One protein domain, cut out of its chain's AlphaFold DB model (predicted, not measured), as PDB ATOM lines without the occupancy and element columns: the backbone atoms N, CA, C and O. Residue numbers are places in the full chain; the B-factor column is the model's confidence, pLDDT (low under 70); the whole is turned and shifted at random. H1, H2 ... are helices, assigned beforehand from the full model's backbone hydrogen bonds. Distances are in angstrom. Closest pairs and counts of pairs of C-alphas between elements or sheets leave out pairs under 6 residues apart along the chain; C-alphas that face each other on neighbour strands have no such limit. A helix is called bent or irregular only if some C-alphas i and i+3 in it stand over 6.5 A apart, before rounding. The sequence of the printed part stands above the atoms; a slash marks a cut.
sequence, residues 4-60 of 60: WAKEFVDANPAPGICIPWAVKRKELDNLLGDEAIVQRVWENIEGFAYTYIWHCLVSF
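What this domain is: This is residues 4 to 60 of the 60 residues of an uncharacterized protein of Candidatus Hydrogenedentes bacterium (UniProt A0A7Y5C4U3). One long, bent helix, H3, makes the length of a loose, elongated model, and two short helices form a hairpin to one side of its first arm, H2 nearer and H1 farther out. The far end, residues 54 to 60, sticks out. The printed part has 57 residues, 38 of them in the named helices H1, H2 and H3, in that order along the chain, with no named strand; the class is all helix, the radius of gyration of the C-alphas is 12.9 A and the spans are 41 by 24 by 16 A.

Where its parts are: H3, residues 35 to 58, was assigned as one helix by its hydrogen bonds but is bent: C-alphas 44 and 47 are 6.8 A apart. Arm H3a, residues 35 to 44, is 14.2 A long and starts at C-alpha 35 (-28.217, 20.798, 92.513); arm H3b, residues 47 to 58, is 16.4 A long and ends at C-alpha 58 (-50.394, 14.523, 66.312). H2 is residues 21 to 27, 10.1 A; H1 is residues 4 to 10, 9.9 A.

How they stand to each other: H3a and H3b stand at a shallow tilt of 33 degrees, only just short of steep. H2 and H3a only just touch, with 3 pairs of C-alphas within 8 A, closest Trp 21 and Gln 39 at 6.4 A, at a steep tilt of 62 degrees, opposite ways. H1 and H2, a helical hairpin, only just touch, with 3 such pairs, closest Glu 7 and Val 23 at 6.5 A, at a shallow tilt of 23 degrees, opposite ways. H1 is apart from both arms, and H2 from H3b. Every O i to N i+4 pair is within hydrogen-bond range in H1, H3a and H3b; in H2 1 of 3 is, beside 3 of 4 O i to N i+3 pairs.

The domain as a whole: The C-alphas farthest apart, of Gly 33 and Phe 60, are 41.1 A apart. The printed part has no cut, both links are short, and residue 4 alone has pLDDT under 70.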
ATOM      1  N   TRP A   4     -47.367  11.112  93.122       67.38
ATOM      2  CA  TRP A   4     -46.847  12.139  92.214       67.38
ATOM      3  C   TRP A   4     -47.923  12.918  91.438       67.38
ATOM      4  O   TRP A   4     -47.681  14.054  91.046       67.38
ATOM      5  N   ALA A   5     -49.125  12.362  91.233       72.38
ATOM      6  CA  ALA A   5     -50.195  13.051  90.501       72.38
ATOM      7  C   ALA A   5     -50.772  14.230  91.296       72.38
ATOM      8  O   ALA A   5     -51.101  15.265  90.725       72.38
ATOM      9  N   LYS A   6     -50.861  14.090  92.626       78.12
ATOM     10  CA  LYS A   6     -51.285  15.185  93.503       78.12
ATOM     11  C   LYS A   6     -50.253  16.314  93.482       78.12
ATOM     12  O   LYS A   6     -50.611  17.474  93.348       78.12
ATOM     13  N   GLU A   7     -48.979  15.955  93.569       80.56
ATOM     14  CA  GLU A   7     -47.872  16.915  93.611       80.56
ATOM     15  C   GLU A   7     -47.725  17.687  92.300       80.56
ATOM     16  O   GLU A   7     -47.410  18.872  92.319       80.56
ATOM     17  N   PHE A   8     -47.997  17.035  91.168       79.94
ATOM     18  CA  PHE A   8     -48.061  17.695  89.870       79.94
ATOM     19  C   PHE A   8     -49.159  18.768  89.825       79.94
ATOM     20  O   PHE A   8     -48.906  19.884  89.380       79.94
ATOM     21  N   VAL A   9     -50.360  18.447  90.321       78.31
ATOM     22  CA  VAL A   9     -51.487  19.393  90.377       78.31
ATOM     23  C   VAL A   9     -51.182  20.557  91.319       78.31
ATOM     24  O   VAL A   9     -51.402  21.709  90.952       78.31
ATOM     25  N   ASP A  10     -50.626  20.274  92.499       85.81
ATOM     26  CA  ASP A  10     -50.261  21.304  93.479       85.81
ATOM     27  C   ASP A  10     -49.172  22.256  92.942       85.81
ATOM     28  O   ASP A  10     -49.149  23.434  93.289       85.81
ATOM     29  N   ALA A  11     -48.270  21.756  92.091       81.38
ATOM     30  CA  ALA A  11     -47.166  22.532  91.529       81.38
ATOM     31  C   ALA A  11     -47.582  23.508  90.414       81.38
ATOM     32  O   ALA A  11     -46.755  24.330  90.027       81.38
ATOM     33  N   ASN A  12     -48.817  23.419  89.898       85.94
ATOM     34  CA  ASN A  12     -49.364  24.271  88.830       85.94
ATOM     35  C   ASN A  12     -48.334  24.627  87.726       85.94
ATOM     36  O   ASN A  12     -47.968  25.800  87.581       85.94
ATOM     37  N   PRO A  13     -47.806  23.628  86.989       86.62
ATOM     38  CA  PRO A  13     -46.742  23.849  86.017       86.62
ATOM     39  C   PRO A  13     -47.124  24.846  84.926       86.62
ATOM     40  O   PRO A  13     -48.259  24.882  84.449       86.62
ATOM     41  N   ALA A  14     -46.125  25.600  84.470       87.88
ATOM     42  CA  ALA A  14     -46.253  26.403  83.267       87.88
ATOM     43  C   ALA A  14     -46.503  25.513  82.030       87.88
ATOM     44  O   ALA A  14     -46.052  24.362  81.990       87.88
ATOM     45  N   PRO A  15     -47.176  26.039  80.991       89.56
ATOM     46  CA  PRO A  15     -47.327  25.331  79.725       89.56
ATOM     47  C   PRO A  15     -45.970  24.893  79.159       89.56
ATOM     48  O   PRO A  15     -45.015  25.668  79.167       89.56
ATOM     49  N   GLY A  16     -45.890  23.661  78.654       91.00
ATOM     50  CA  GLY A  16     -44.647  23.094  78.122       91.00
ATOM     51  C   GLY A  16     -43.764  22.386  79.155       91.00
ATOM     52  O   GLY A  16     -42.748  21.819  78.767       91.00
ATOM     53  N   ILE A  17     -44.147  22.381  80.438       93.50
ATOM     54  CA  ILE A  17     -43.494  21.586  81.487       93.50
ATOM     55  C   ILE A  17     -44.271  20.284  81.704       93.50
ATOM     56  O   ILE A  17     -45.472  20.301  81.973       93.50
ATOM     57  N   CYS A  18     -43.578  19.152  81.613       93.44
ATOM     58  CA  CYS A  18     -44.135  17.815  81.806       93.44
ATOM     59  C   CYS A  18     -44.031  17.352  83.264       93.44
ATOM     60  O   CYS A  18     -44.927  16.677  83.764       93.44
ATOM     61  N   ILE A  19     -42.937  17.688  83.947       93.06
ATOM     62  CA  ILE A  19     -42.631  17.336  85.331       93.06
ATOM     63  C   ILE A  19     -41.860  18.512  85.966       93.06
ATOM     64  O   ILE A  19     -40.675  18.715  85.685       93.06
ATOM     65  N   PRO A  20     -42.493  19.272  86.881       93.06
ATOM     66  CA  PRO A  20     -41.826  20.346  87.608       93.06
ATOM     67  C   PRO A  20     -40.606  19.851  88.386       93.06
ATOM     68  O   PRO A  20     -40.639  18.764  88.976       93.06
ATOM     69  N   TRP A  21     -39.576  20.694  88.503       92.31
ATOM     70  CA  TRP A  21     -38.378  20.373  89.285       92.31
ATOM     71  C   TRP A  21     -38.705  19.940  90.721       92.31
ATOM     72  O   TRP A  21     -38.186  18.935  91.194       92.31
ATOM     73  N   ALA A  22     -39.645  20.619  91.389       90.38
ATOM     74  CA  ALA A  22     -40.073  20.285  92.751       90.38
ATOM     75  C   ALA A  22     -40.613  18.847  92.904       90.38
ATOM     76  O   ALA A  22     -40.533  18.268  93.990       90.38
ATOM     77  N   VAL A  23     -41.157  18.271  91.828       91.88
ATOM     78  CA  VAL A  23     -41.585  16.868  91.781       91.88
ATOM     79  C   VAL A  23     -40.390  15.979  91.445       91.88
ATOM     80  O   VAL A  23     -40.134  15.015  92.165       91.88
ATOM     81  N   LYS A  24     -39.607  16.325  90.411       91.81
ATOM     82  CA  LYS A  24     -38.469  15.502  89.978       91.81
ATOM     83  C   LYS A  24     -37.403  15.347  91.058       91.81
ATOM     84  O   LYS A  24     -36.902  14.245  91.269       91.81
ATOM     85  N   ARG A  25     -37.076  16.420  91.779       91.06
ATOM     86  CA  ARG A  25     -36.033  16.402  92.809       91.06
ATOM     87  C   ARG A  25     -36.329  15.358  93.877       91.06
ATOM     88  O   ARG A  25     -35.408  14.700  94.337       91.06
ATOM     89  N   LYS A  26     -37.595  15.148  94.249       88.81
ATOM     90  CA  LYS A  26     -37.998  14.148  95.259       88.81
ATOM     91  C   LYS A  26     -37.657  12.709  94.870       88.81
ATOM     92  O   LYS A  26     -37.493  11.882  95.756       88.81
ATOM     93  N   GLU A  27     -37.553  12.425  93.574       89.94
ATOM     94  CA  GLU A  27     -37.118  11.125  93.048       89.94
ATOM     95  C   GLU A  27     -35.589  10.974  93.078       89.94
ATOM     96  O   GLU A  27     -35.071   9.867  93.199       89.94
ATOM     97  N   LEU A  28     -34.866  12.091  92.976       89.62
ATOM     98  CA  LEU A  28     -33.408  12.147  92.987       89.62
ATOM     99  C   LEU A  28     -32.913  12.252  94.436       89.62
ATOM    100  O   LEU A  28     -32.635  13.343  94.936       89.62
ATOM    101  N   ASP A  29     -32.849  11.114  95.126       84.19
ATOM    102  CA  ASP A  29     -32.199  11.042  96.438       84.19
ATOM    103  C   ASP A  29     -30.667  11.144  96.304       84.19
ATOM    104  O   ASP A  29     -30.096  10.700  95.308       84.19
ATOM    105  N   ASN A  30     -30.003  11.723  97.311       84.62
ATOM    106  CA  ASN A  30     -28.540  11.867  97.394       84.62
ATOM    107  C   ASN A  30     -27.864  12.396  96.108       84.62
ATOM    108  O   ASN A  30     -26.954  11.765  95.565       84.62
ATOM    109  N   LEU A  31     -28.275  13.575  95.624       88.62
ATOM    110  CA  LEU A  31     -27.601  14.250  94.507       88.62
ATOM    111  C   LEU A  31     -26.121  14.509  94.837       88.62
ATOM    112  O   LEU A  31     -25.783  15.343  95.674       88.62
ATOM    113  N   LEU A  32     -25.230  13.791  94.151       84.25
ATOM    114  CA  LEU A  32     -23.789  14.003  94.229       84.25
ATOM    115  C   LEU A  32     -23.408  15.145  93.278       84.25
ATOM    116  O   LEU A  32     -23.238  14.928  92.081       84.25
ATOM    117  N   GLY A  33     -23.299  16.369  93.800       88.06
ATOM    118  CA  GLY A  33     -22.874  17.544  93.032       88.06
ATOM    119  C   GLY A  33     -23.742  18.780  93.263       88.06
ATOM    120  O   GLY A  33     -24.479  18.861  94.240       88.06
ATOM    121  N   ASP A  34     -23.628  19.759  92.361       93.81
ATOM    122  CA  ASP A  34     -24.383  21.014  92.434       93.81
ATOM    123  C   ASP A  34     -25.812  20.833  91.896       93.81
ATOM    124  O   ASP A  34     -26.035  20.648  90.694       93.81
ATOM    125  N   GLU A  35     -26.787  20.910  92.804       94.69
ATOM    126  CA  GLU A  35     -28.217  20.798  92.513       94.69
ATOM    127  C   GLU A  35     -28.695  21.842  91.493       94.69
ATOM    128  O   GLU A  35     -29.524  21.525  90.637       94.69
ATOM    129  N   ALA A  36     -28.139  23.058  91.515       95.62
ATOM    130  CA  ALA A  36     -28.567  24.137  90.628       95.62
ATOM    131  C   ALA A  36     -28.259  23.820  89.157       95.62
ATOM    132  O   ALA A  36     -29.017  24.191  88.256       95.62
ATOM    133  N   ILE A  37     -27.167  23.094  88.896       95.50
ATOM    134  CA  ILE A  37     -26.820  22.651  87.542       95.50
ATOM    135  C   ILE A  37     -27.842  21.627  87.052       95.50
ATOM    136  O   ILE A  37     -28.321  21.735  85.921       95.50
ATOM    137  N   VAL A  38     -28.189  20.655  87.898       95.38
ATOM    138  CA  VAL A  38     -29.146  19.599  87.549       95.38
ATOM    139  C   VAL A  38     -30.528  20.189  87.306       95.38
ATOM    140  O   VAL A  38     -31.136  19.881  86.283       95.38
ATOM    141  N   GLN A  39     -30.979  21.094  88.180       95.50
ATOM    142  CA  GLN A  39     -32.232  21.823  88.004       95.50
ATOM    143  C   GLN A  39     -32.263  22.561  86.666       95.50
ATOM    144  O   GLN A  39     -33.193  22.382  85.884       95.50
ATOM    145  N   ARG A  40     -31.222  23.349  86.366       95.88
ATOM    146  CA  ARG A  40     -31.158  24.130  85.126       95.88
ATOM    147  C   ARG A  40     -31.218  23.239  83.892       95.88
ATOM    148  O   ARG A  40     -31.891  23.568  82.921       95.88
ATOM    149  N   VAL A  41     -30.484  22.127  83.898       96.06
ATOM    150  CA  VAL A  41     -30.503  21.179  82.777       96.06
ATOM    151  C   VAL A  41     -31.879  20.537  82.643       96.06
ATOM    152  O   VAL A  41     -32.384  20.470  81.528       96.06
ATOM    153  N   TRP A  42     -32.496  20.123  83.754       95.62
ATOM    154  CA  TRP A  42     -33.846  19.566  83.772       95.62
ATOM    155  C   TRP A  42     -34.862  20.529  83.154       95.62
ATOM    156  O   TRP A  42     -35.512  20.200  82.168       95.62
ATOM    157  N   GLU A  43     -34.938  21.754  83.667       94.50
ATOM    158  CA  GLU A  43     -35.884  22.768  83.191       94.50
ATOM    159  C   GLU A  43     -35.668  23.119  81.709       94.50
ATOM    160  O   GLU A  43     -36.636  23.324  80.980       94.50
ATOM    161  N   ASN A  44     -34.418  23.108  81.228       95.38
ATOM    162  CA  ASN A  44     -34.109  23.355  79.818       95.38
ATOM    163  C   ASN A  44     -34.599  22.243  78.874       95.38
ATOM    164  O   ASN A  44     -34.882  22.528  77.709       95.38
ATOM    165  N   ILE A  45     -34.673  20.985  79.327       96.88
ATOM    166  CA  ILE A  45     -35.073  19.857  78.466       96.88
ATOM    167  C   ILE A  45     -36.578  19.569  78.489       96.88
ATOM    168  O   ILE A  45     -37.078  18.910  77.576       96.88
ATOM    169  N   GLU A  46     -37.309  20.085  79.477       96.19
ATOM    170  CA  GLU A  46     -38.749  19.847  79.637       96.19
ATOM    171  C   GLU A  46     -39.558  20.249  78.393       96.19
ATOM    172  O   GLU A  46     -40.408  19.487  77.929       96.19
ATOM    173  N   GLY A  47     -39.217  21.383  77.767       95.12
ATOM    174  CA  GLY A  47     -39.862  21.821  76.525       95.12
ATOM    175  C   GLY A  47     -39.644  20.861  75.347       95.12
ATOM    176  O   GLY A  47     -40.540  20.676  74.515       95.12
ATOM    177  N   PHE A  48     -38.487  20.192  75.284       96.62
ATOM    178  CA  PHE A  48     -38.228  19.163  74.272       96.62
ATOM    179  C   PHE A  48     -39.023  17.891  74.551       96.62
ATOM    180  O   PHE A  48     -39.599  17.328  73.619       96.62
ATOM    181  N   ALA A  49     -39.106  17.464  75.813       96.44
ATOM    182  CA  ALA A  49     -39.913  16.311  76.205       96.44
ATOM    183  C   ALA A  49     -41.395  16.528  75.861       96.44
ATOM    184  O   ALA A  49     -42.018  15.668  75.236       96.44
ATOM    185  N   TYR A  50     -41.933  17.707  76.188       95.50
ATOM    186  CA  TYR A  50     -43.287  18.113  75.813       95.50
ATOM    187  C   TYR A  50     -43.503  18.033  74.298       95.50
ATOM    188  O   TYR A  50     -44.437  17.384  73.828       95.50
ATOM    189  N   THR A  51     -42.607  18.649  73.524       95.56
ATOM    190  CA  THR A  51     -42.704  18.687  72.057       95.56
ATOM    191  C   THR A  51     -42.648  17.288  71.444       95.56
ATOM    192  O   THR A  51     -43.428  16.981  70.542       95.56
ATOM    193  N   TYR A  52     -41.775  16.418  71.956       96.12
ATOM    194  CA  TYR A  52     -41.657  15.034  71.502       96.12
ATOM    195  C   TYR A  52     -42.958  14.250  71.704       96.12
ATOM    196  O   TYR A  52     -43.439  13.624  70.762       96.12
ATOM    197  N   ILE A  53     -43.563  14.335  72.897       95.81
ATOM    198  CA  ILE A  53     -44.838  13.664  73.200       95.81
ATOM    199  C   ILE A  53     -45.917  14.094  72.202       95.81
ATOM    200  O   ILE A  53     -46.621  13.245  71.660       95.81
ATOM    201  N   TRP A  54     -46.024  15.396  71.924       94.25
ATOM    202  CA  TRP A  54     -47.020  15.898  70.981       94.25
ATOM    203  C   TRP A  54     -46.751  15.467  69.548       94.25
ATOM    204  O   TRP A  54     -47.683  15.022  68.887       94.25
ATOM    205  N   HIS A  55     -45.504  15.506  69.079       95.81
ATOM    206  CA  HIS A  55     -45.158  14.957  67.765       95.81
ATOM    207  C   HIS A  55     -45.555  13.481  67.643       95.81
ATOM    208  O   HIS A  55     -46.159  13.083  66.648       95.81
ATOM    209  N   CYS A  56     -45.301  12.687  68.686       95.31
ATOM    210  CA  CYS A  56     -45.729  11.292  68.768       95.31
ATOM    211  C   CYS A  56     -47.243  11.094  68.861       95.31
ATOM    212  O   CYS A  56     -47.649   9.940  68.796       95.31
ATOM    213  N   LEU A  57     -48.049  12.149  69.052       95.19
ATOM    214  CA  LEU A  57     -49.511  12.086  69.187       95.19
ATOM    215  C   LEU A  57     -50.266  12.707  67.994       95.19
ATOM    216  O   LEU A  57     -51.387  12.293  67.718       95.19
ATOM    217  N   VAL A  58     -49.681  13.700  67.313       95.62
ATOM    218  CA  VAL A  58     -50.394  14.523  66.312       95.62
ATOM    219  C   VAL A  58     -49.753  14.550  64.926       95.62
ATOM    220  O   VAL A  58     -50.321  15.147  64.019       95.62
ATOM    221  N   SER A  59     -48.556  13.982  64.749       84.31
ATOM    222  CA  SER A  59     -47.803  14.066  63.483       84.31
ATOM    223  C   SER A  59     -47.799  12.772  62.658       84.31
ATOM    224  O   SER A  59     -46.899  12.592  61.839       84.31
ATOM    225  N   PHE A  60     -48.774  11.883  62.860       74.12
ATOM    226  CA  PHE A  60     -48.968  10.655  62.078       74.12
ATOM    227  C   PHE A  60     -50.372  10.582  61.479       74.12
ATOM    228  O   PHE A  60     -51.303  11.172  62.072       74.12
TER     229      PHE A  60